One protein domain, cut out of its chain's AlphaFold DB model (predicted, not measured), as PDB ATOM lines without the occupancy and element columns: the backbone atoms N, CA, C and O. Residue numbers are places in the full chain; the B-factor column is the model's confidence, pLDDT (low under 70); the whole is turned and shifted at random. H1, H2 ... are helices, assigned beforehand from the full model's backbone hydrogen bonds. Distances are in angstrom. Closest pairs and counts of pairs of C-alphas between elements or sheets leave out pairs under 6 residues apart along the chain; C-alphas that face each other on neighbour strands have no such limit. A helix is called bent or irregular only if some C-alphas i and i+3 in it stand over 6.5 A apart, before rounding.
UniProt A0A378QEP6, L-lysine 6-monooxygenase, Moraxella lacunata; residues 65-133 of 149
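What this domain is: This is residues 65 to 133 of the 149 residues of the protein "L-lysine 6-monooxygenase" of Moraxella lacunata (UniProt A0A378QEP6). This model has little regular structure: a long looping stretch, residues 65 to 106, turns near Pro 77 and folds back on itself near Asn 95, and the helices H1 and H2 follow as a loose V at the end away from Asn 95. The printed part has 69 residues, of which 22 are in the two named helices; there is no named strand, and the class is all helix. It is compact, with a radius of gyration of the C-alphas of 12.5 A and spans of 37 by 30 by 20 A.

Where its parts are: Phe 65 has its C-alpha at (200.842, 282.803, 193.957). H1 is residues 107 to 113, 7.8 A long, and irregular: C-alphas 109 and 112 are 9.4 A apart. H2, residues 117 to 131, is 21.1 A long and ends at C-alpha (205.623, 263.703, 183.141); it is only just irregular, with C-alphas 118 and 121 7.0 A apart.

How they stand to each other: H1 and H2 are close but not clearly touching; their closest C-alphas, of Gly 113 and Leu 119, are 7.2 A apart. They run opposite ways at a steep tilt of 44 degrees. O i to N i+4 pairs within hydrogen-bond range are 1 of 3 in H1, beside 0 of 4 O i to N i+3 pairs, and 9 of 11 in H2.

The domain as a whole: The farthest C-alphas, of Asn 95 and Gly 118, are 38.0 A apart. The printed part has no cut, and the link from H1 to H2 is tight. No printed residue is under 70 in pLDDT.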
ATOM      1  N   PHE A  65     201.403 284.070 193.477       88.81
ATOM      2  CA  PHE A  65     200.842 282.803 193.957       88.81
ATOM      3  C   PHE A  65     201.907 281.729 194.257       88.81
ATOM      4  O   PHE A  65     201.613 280.751 194.936       88.81
ATOM      5  N   MET A  66     203.137 281.889 193.757       87.75
ATOM      6  CA  MET A  66     204.272 280.997 194.014       87.75
ATOM      7  C   MET A  66     205.074 281.400 195.255       87.75
ATOM      8  O   MET A  66     205.988 280.669 195.626       87.75
ATOM      9  N   LEU A  67     204.753 282.519 195.919       88.94
ATOM     10  CA  LEU A  67     205.534 283.028 197.056       88.94
ATOM     11  C   LEU A  67     205.672 282.019 198.205       88.94
ATOM     12  O   LEU A  67     206.707 281.984 198.864       88.94
ATOM     13  N   GLU A  68     204.669 281.168 198.427       89.25
ATOM     14  CA  GLU A  68     204.734 280.111 199.447       89.25
ATOM     15  C   GLU A  68     205.646 278.942 199.040       89.25
ATOM     16  O   GLU A  68     206.207 278.255 199.892       89.25
ATOM     17  N   LEU A  69     205.826 278.724 197.735       89.50
ATOM     18  CA  LEU A  69     206.674 277.666 197.181       89.50
ATOM     19  C   LEU A  69     208.117 278.133 196.964       89.50
ATOM     20  O   LEU A  69     209.028 277.307 196.957       89.50
ATOM     21  N   ASP A  70     208.327 279.441 196.823       89.69
ATOM     22  CA  ASP A  70     209.615 280.095 196.573       89.69
ATOM     23  C   ASP A  70     210.760 279.621 197.492       89.69
ATOM     24  O   ASP A  70     211.850 279.374 196.971       89.69
ATOM     25  N   PRO A  71     210.564 279.423 198.817       91.50
ATOM     26  CA  PRO A  71     211.614 278.910 199.704       91.50
ATOM     27  C   PRO A  71     212.097 277.495 199.354       91.50
ATOM     28  O   PRO A  71     213.215 277.120 199.700       91.50
ATOM     29  N   CYS A  72     211.260 276.710 198.675       93.06
ATOM     30  CA  CYS A  72     211.551 275.341 198.252       93.06
ATOM     31  C   CYS A  72     212.079 275.267 196.809       93.06
ATOM     32  O   CYS A  72     212.331 274.170 196.306       93.06
ATOM     33  N   ILE A  73     212.210 276.404 196.119       92.44
ATOM     34  CA  ILE A  73     212.666 276.486 194.730       92.44
ATOM     35  C   ILE A  73     214.100 277.007 194.697       92.44
ATOM     36  O   ILE A  73     214.406 278.100 195.176       92.44
ATOM     37  N   LYS A  74     214.996 276.254 194.058       91.88
ATOM     38  CA  LYS A  74     216.358 276.729 193.817       91.88
ATOM     39  C   LYS A  74     216.345 277.852 192.775       91.88
ATOM     40  O   LYS A  74     215.692 277.749 191.737       91.88
ATOM     41  N   LYS A  75     217.097 278.924 193.038       90.25
ATOM     42  CA  LYS A  75     217.266 280.069 192.129       90.25
ATOM     43  C   LYS A  75     218.668 280.088 191.518       90.25
ATOM     44  O   LYS A  75     219.635 279.630 192.125       90.25
ATOM     45  N   GLN A  76     218.771 280.635 190.316       86.62
ATOM     46  CA  GLN A  76     220.034 280.947 189.657       86.62
ATOM     47  C   GLN A  76     220.648 282.250 190.204       86.62
ATOM     48  O   GLN A  76     219.931 283.055 190.800       86.62
ATOM     49  N   PRO A  77     221.941 282.532 189.935       85.12
ATOM     50  CA  PRO A  77     222.581 283.792 190.335       85.12
ATOM     51  C   PRO A  77     221.874 285.058 189.822       85.12
ATOM     52  O   PRO A  77     221.933 286.099 190.463       85.12
ATOM     53  N   CYS A  78     221.175 284.971 188.686       80.31
ATOM     54  CA  CYS A  78     220.373 286.065 188.128       80.31
ATOM     55  C   CYS A  78     219.000 286.253 188.805       80.31
ATOM     56  O   CYS A  78     218.228 287.107 188.378       80.31
ATOM     57  N   GLY A  79     218.664 285.442 189.813       84.06
ATOM     58  CA  GLY A  79     217.395 285.492 190.542       84.06
ATOM     59  C   GLY A  79     216.235 284.723 189.896       84.06
ATOM     60  O   GLY A  79     215.190 284.584 190.529       84.06
ATOM     61  N   SER A  80     216.398 284.186 188.679       86.31
ATOM     62  CA  SER A  80     215.388 283.318 188.052       86.31
ATOM     63  C   SER A  80     215.317 281.955 188.747       86.31
ATOM     64  O   SER A  80     216.299 281.520 189.346       86.31
ATOM     65  N   TYR A  81     214.209 281.222 188.602       90.81
ATOM     66  CA  TYR A  81     214.181 279.814 189.013       90.81
ATOM     67  C   TYR A  81     215.221 278.994 188.236       90.81
ATOM     68  O   TYR A  81     215.507 279.274 187.065       90.81
ATOM     69  N   ASP A  82     215.792 278.004 188.914       91.69
ATOM     70  CA  ASP A  82     216.624 276.961 188.324       91.69
ATOM     71  C   ASP A  82     215.700 275.979 187.592       91.69
ATOM     72  O   ASP A  82     214.880 275.300 188.214       91.69
ATOM     73  N   ILE A  83     215.774 275.981 186.263       93.31
ATOM     74  CA  ILE A  83     214.909 275.197 185.375       93.31
ATOM     75  C   ILE A  83     215.812 274.271 184.578       93.31
ATOM     76  O   ILE A  83     216.706 274.741 183.869       93.31
ATOM     77  N   ASP A  84     215.565 272.970 184.679       93.19
ATOM     78  CA  ASP A  84     216.358 271.965 183.988       93.19
ATOM     79  C   ASP A  84     216.046 271.908 182.480       93.19
ATOM     80  O   ASP A  84     215.107 272.530 181.978       93.19
ATOM     81  N   ARG A  85     216.816 271.100 181.743       91.81
ATOM     82  CA  ARG A  85     216.652 270.900 180.291       91.81
ATOM     83  C   ARG A  85     215.295 270.317 179.866       91.81
ATOM     84  O   ARG A  85     214.992 270.291 178.676       91.81
ATOM     85  N   ASN A  86     214.530 269.768 180.807       93.75
ATOM     86  CA  ASN A  86     213.204 269.207 180.574       93.75
ATOM     87  C   ASN A  86     212.092 270.196 180.959       93.75
ATOM     88  O   ASN A  86     210.921 269.813 180.972       93.75
ATOM     89  N   TYR A  87     212.454 271.454 181.235       94.25
ATOM     90  CA  TYR A  87     211.567 272.528 181.674       94.25
ATOM     91  C   TYR A  87     210.944 272.302 183.056       94.25
ATOM     92  O   TYR A  87     209.906 272.890 183.373       94.25
ATOM     93  N   GLU A  88     211.568 271.460 183.880       94.94
ATOM     94  CA  GLU A  88     211.176 271.201 185.262       94.94
ATOM     95  C   GLU A  88     211.918 272.167 186.194       94.94
ATOM     96  O   GLU A  88     213.136 272.335 186.113       94.94
ATOM     97  N   VAL A  89     211.178 272.833 187.077       93.81
ATOM     98  CA  VAL A  89     211.750 273.693 188.115       93.81
ATOM     99  C   VAL A  89     212.365 272.809 189.189       93.81
ATOM    100  O   VAL A  89     211.734 271.862 189.661       93.81
ATOM    101  N   ASN A  90     213.577 273.151 189.616       92.94
ATOM    102  CA  ASN A  90     214.236 272.498 190.735       92.94
ATOM    103  C   ASN A  90     213.546 272.885 192.053       92.94
ATOM    104  O   ASN A  90     213.908 273.861 192.715       92.94
ATOM    105  N   TYR A  91     212.502 272.128 192.370       93.62
ATOM    106  CA  TYR A  91     211.615 272.301 193.507       93.62
ATOM    107  C   TYR A  91     211.701 271.080 194.419       93.62
ATOM    108  O   TYR A  91     211.552 269.945 193.965       93.62
ATOM    109  N   GLN A  92     211.935 271.314 195.709       90.38
ATOM    110  CA  GLN A  92     212.020 270.264 196.721       90.38
ATOM    111  C   GLN A  92     211.251 270.690 197.967       90.38
ATOM    112  O   GLN A  92     211.730 271.503 198.755       90.38
ATOM    113  N   HIS A  93     210.051 270.139 198.149       86.62
ATOM    114  CA  HIS A  93     209.254 270.403 199.341       86.62
ATOM    115  C   HIS A  93     209.583 269.398 200.456       86.62
ATOM    116  O   HIS A  93     209.537 268.195 200.198       86.62
ATOM    117  N   PRO A  94     209.835 269.837 201.705       82.94
ATOM    118  CA  PRO A  94     210.186 268.934 202.807       82.94
ATOM    119  C   PRO A  94     209.124 267.870 203.116       82.94
ATOM    120  O   PRO A  94     209.452 266.768 203.542       82.94
ATOM    121  N   ASN A  95     207.848 268.203 202.894       81.81
ATOM    122  CA  ASN A  95     206.706 267.411 203.364       81.81
ATOM    123  C   ASN A  95     205.848 266.819 202.234       81.81
ATOM    124  O   ASN A  95     204.707 266.436 202.478       81.81
ATOM    125  N   GLY A  96     206.321 266.804 200.984       72.69
ATOM    126  CA  GLY A  96     205.474 266.357 199.879       72.69
ATOM    127  C   GLY A  96     206.207 266.073 198.579       72.69
ATOM    128  O   GLY A  96     207.365 266.435 198.396       72.69
ATOM    129  N   MET A  97     205.486 265.426 197.667       79.06
ATOM    130  CA  MET A  97     205.933 265.146 196.305       79.06
ATOM    131  C   MET A  97     205.142 266.030 195.343       79.06
ATOM    132  O   MET A  97     203.913 266.024 195.354       79.06
ATOM    133  N   GLY A  98     205.841 266.795 194.511       88.31
ATOM    134  CA  GLY A  98     205.241 267.674 193.516       88.31
ATOM    135  C   GLY A  98     206.281 268.080 192.484       88.31
ATOM    136  O   GLY A  98     207.473 268.107 192.778       88.31
ATOM    137  N   ARG A  99     205.833 268.351 191.260       92.81
ATOM    138  CA  ARG A  99     206.694 268.739 190.139       92.81
ATOM    139  C   ARG A  99     206.105 269.980 189.497       92.81
ATOM    140  O   ARG A  99     204.893 270.052 189.303       92.81
ATOM    141  N   ILE A 100     206.957 270.945 189.180       93.75
ATOM    142  CA  ILE A 100     206.550 272.211 188.575       93.75
ATOM    143  C   ILE A 100     207.217 272.291 187.211       93.75
ATOM    144  O   ILE A 100     208.436 272.198 187.106       93.75
ATOM    145  N   PHE A 101     206.414 272.480 186.170       94.56
ATOM    146  CA  PHE A 101     206.894 272.685 184.807       94.56
ATOM    147  C   PHE A 101     206.542 274.086 184.346       94.56
ATOM    148  O   PHE A 101     205.493 274.619 184.714       94.56
ATOM    149  N   VAL A 102     207.397 274.672 183.515       91.62
ATOM    150  CA  VAL A 102     207.203 276.040 183.032       91.62
ATOM    151  C   VAL A 102     207.174 276.117 181.509       91.62
ATOM    152  O   VAL A 102     207.824 275.356 180.797       91.62
ATOM    153  N   GLN A 103     206.406 277.077 181.000       90.75
ATOM    154  CA  GLN A 103     206.287 277.399 179.580       90.75
ATOM    155  C   GLN A 103     206.630 278.874 179.384       90.75
ATOM    156  O   GLN A 103     206.209 279.712 180.177       90.75
ATOM    157  N   ASN A 104     207.397 279.190 178.335       87.44
ATOM    158  CA  ASN A 104     207.856 280.553 178.022       87.44
ATOM    159  C   ASN A 104     208.595 281.257 179.178       87.44
ATOM    160  O   ASN A 104     208.654 282.482 179.243       87.44
ATOM    161  N   MET A 105     209.207 280.471 180.061       82.50
ATOM    162  CA  MET A 105     210.033 280.931 181.165       82.50
ATOM    163  C   MET A 105     211.384 280.222 181.100       82.50
ATOM    164  O   MET A 105     211.476 279.088 180.633       82.50
ATOM    165  N   GLY A 106     212.433 280.907 181.553       78.44
ATOM    166  CA  GLY A 106     213.798 280.397 181.467       78.44
ATOM    167  C   GLY A 106     214.632 281.048 180.370       78.44
ATOM    168  O   GLY A 106     215.522 280.402 179.842       78.44
ATOM    169  N   LEU A 107     214.421 282.336 180.062       80.44
ATOM    170  CA  LEU A 107     215.325 283.089 179.177       80.44
ATOM    171  C   LEU A 107     216.796 282.962 179.625       80.44
ATOM    172  O   LEU A 107     217.688 282.851 178.791       80.44
ATOM    173  N   CYS A 108     217.041 282.909 180.939       77.62
ATOM    174  CA  CYS A 108     218.374 282.715 181.513       77.62
ATOM    175  C   CYS A 108     218.915 281.277 181.410       77.62
ATOM    176  O   CYS A 108     220.121 281.107 181.511       77.62
ATOM    177  N   THR A 109     218.069 280.251 181.242       79.62
ATOM    178  CA  THR A 109     218.488 278.832 181.163       79.62
ATOM    179  C   THR A 109     218.451 278.267 179.742       79.62
ATOM    180  O   THR A 109     219.335 277.514 179.355       79.62
ATOM    181  N   HIS A 110     217.449 278.644 178.948       81.56
ATOM    182  CA  HIS A 110     217.149 278.109 177.613       81.56
ATOM    183  C   HIS A 110     217.338 279.148 176.497       81.56
ATOM    184  O   HIS A 110     217.099 278.864 175.322       81.56
ATOM    185  N   GLY A 111     217.774 280.361 176.850       82.25
ATOM    186  CA  GLY A 111     218.135 281.403 175.900       82.25
ATOM    187  C   GLY A 111     216.951 281.986 175.128       82.25
ATOM    188  O   GLY A 111     215.777 281.841 175.486       82.25
ATOM    189  N   VAL A 112     217.284 282.683 174.040       81.88
ATOM    190  CA  VAL A 112     216.366 283.538 173.267       81.88
ATOM    191  C   VAL A 112     215.234 282.793 172.551       81.88
ATOM    192  O   VAL A 112     214.283 283.435 172.126       81.88
ATOM    193  N   GLY A 113     215.293 281.460 172.451       78.00
ATOM    194  CA  GLY A 113     214.211 280.633 171.896       78.00
ATOM    195  C   GLY A 113     213.039 280.405 172.862       78.00
ATOM    196  O   GLY A 113     212.021 279.828 172.492       78.00
ATOM    197  N   THR A 114     213.149 280.851 174.114       80.50
ATOM    198  CA  THR A 114     212.115 280.659 175.144       80.50
ATOM    199  C   THR A 114     210.721 281.196 174.758       80.50
ATOM    200  O   THR A 114     209.751 280.476 174.978       80.50
ATOM    201  N   PRO A 115     210.550 282.393 174.168       80.94
ATOM    202  CA  PRO A 115     209.234 282.868 173.732       80.94
ATOM    203  C   PRO A 115     208.816 282.377 172.332       80.94
ATOM    204  O   PRO A 115     207.752 282.766 171.856       80.94
ATOM    205  N   ASP A 116     209.628 281.562 171.649       86.06
ATOM    206  CA  ASP A 116     209.346 281.134 170.277       86.06
ATOM    207  C   ASP A 116     208.205 280.104 170.228       86.06
ATOM    208  O   ASP A 116     208.301 278.992 170.763       86.06
ATOM    209  N   LEU A 117     207.122 280.464 169.537       85.31
ATOM    210  CA  LEU A 117     205.977 279.587 169.310       85.31
ATOM    211  C   LEU A 117     206.337 278.370 168.450       85.31
ATOM    212  O   LEU A 117     205.769 277.300 168.668       85.31
ATOM    213  N   GLY A 118     207.303 278.483 167.536       84.75
ATOM    214  CA  GLY A 118     207.802 277.359 166.740       84.75
ATOM    215  C   GLY A 118     208.424 276.253 167.597       84.75
ATOM    216  O   GLY A 118     208.365 275.078 167.239       84.75
ATOM    217  N   LEU A 119     208.936 276.602 168.783       86.12
ATOM    218  CA  LEU A 119     209.510 275.658 169.745       86.12
ATOM    219  C   LEU A 119     208.496 275.148 170.786       86.12
ATOM    220  O   LEU A 119     208.824 274.263 171.581       86.12
ATOM    221  N   SER A 120     207.256 275.650 170.780       89.88
ATOM    222  CA  SER A 120     206.222 275.279 171.761       89.88
ATOM    223  C   SER A 120     205.809 273.804 171.682       89.88
ATOM    224  O   SER A 120     205.606 273.165 172.719       89.88
ATOM    225  N   ALA A 121     205.744 273.237 170.471       91.69
ATOM    226  CA  ALA A 121     205.425 271.827 170.255       91.69
ATOM    227  C   ALA A 121     206.533 270.920 170.807       91.69
ATOM    228  O   ALA A 121     206.248 269.987 171.556       91.69
ATOM    229  N   HIS A 122     207.798 271.244 170.511       91.88
ATOM    230  CA  HIS A 122     208.950 270.525 171.053       91.88
ATOM    231  C   HIS A 122     208.971 270.590 172.585       91.88
ATOM    232  O   HIS A 122     209.084 269.562 173.244       91.88
ATOM    233  N   ARG A 123     208.783 271.782 173.169       93.50
ATOM    234  CA  ARG A 123     208.738 271.963 174.627       93.50
ATOM    235  C   ARG A 123     207.614 271.166 175.286       93.50
ATOM    236  O   ARG A 123     207.854 270.480 176.276       93.50
ATOM    237  N   SER A 124     206.410 271.220 174.725       94.88
ATOM    238  CA  SER A 124     205.263 270.460 175.236       94.88
ATOM    239  C   SER A 124     205.505 268.951 175.159       94.88
ATOM    240  O   SER A 124     205.231 268.241 176.123       94.88
ATOM    241  N   ALA A 125     206.084 268.464 174.058       95.38
ATOM    242  CA  ALA A 125     206.471 267.065 173.908       95.38
ATOM    243  C   ALA A 125     207.520 266.639 174.952       95.38
ATOM    244  O   ALA A 125     207.360 265.596 175.584       95.38
ATOM    245  N   THR A 126     208.544 267.465 175.195       95.44
ATOM    246  CA  THR A 126     209.548 267.226 176.244       95.44
ATOM    247  C   THR A 126     208.913 267.132 177.631       95.44
ATOM    248  O   THR A 126     209.182 266.175 178.354       95.44
ATOM    249  N   ILE A 127     208.033 268.075 177.985       96.62
ATOM    250  CA  ILE A 127     207.337 268.078 179.280       96.62
ATOM    251  C   ILE A 127     206.455 266.834 179.425       96.62
ATOM    252  O   ILE A 127     206.523 266.161 180.447       96.62
ATOM    253  N   ILE A 128     205.671 266.470 178.405       97.38
ATOM    254  CA  ILE A 128     204.804 265.280 178.457       97.38
ATOM    255  C   ILE A 128     205.632 264.003 178.623       97.38
ATOM    256  O   ILE A 128     205.308 263.175 179.474       97.38
ATOM    257  N   ASN A 129     206.722 263.858 177.869       97.06
ATOM    258  CA  ASN A 129     207.622 262.714 178.019       97.06
ATOM    259  C   ASN A 129     208.195 262.627 179.438       97.06
ATOM    260  O   ASN A 129     208.324 261.541 179.999       97.06
ATOM    261  N   ARG A 130     208.511 263.784 180.028       96.62
ATOM    262  CA  ARG A 130     209.058 263.900 181.379       96.62
ATOM    263  C   ARG A 130     208.013 263.674 182.477       96.62
ATOM    264  O   ARG A 130     208.368 263.175 183.541       96.62
ATOM    265  N   ILE A 131     206.746 264.010 182.240       96.19
ATOM    266  CA  ILE A 131     205.623 263.703 183.141       96.19
ATOM    267  C   ILE A 131     205.326 262.202 183.135       96.19
ATOM    268  O   ILE A 131     205.099 261.622 184.191       96.19
ATOM    269  N   LEU A 132     205.334 261.576 181.955       96.44
ATOM    270  CA  LEU A 132     205.017 260.155 181.786       96.44
ATOM    271  C   LEU A 132     206.214 259.222 182.033       96.44
ATOM    272  O   LEU A 132     206.050 258.008 181.917       96.44
ATOM    273  N   ASP A 133     207.400 259.786 182.286       95.38
ATOM    274  CA  ASP A 133     208.692 259.091 182.363       95.38
ATOM    275  C   ASP A 133     208.909 258.081 181.216       95.38
ATOM    276  O   ASP A 133     209.485 257.004 181.380       95.38
TER     277      ASP A 133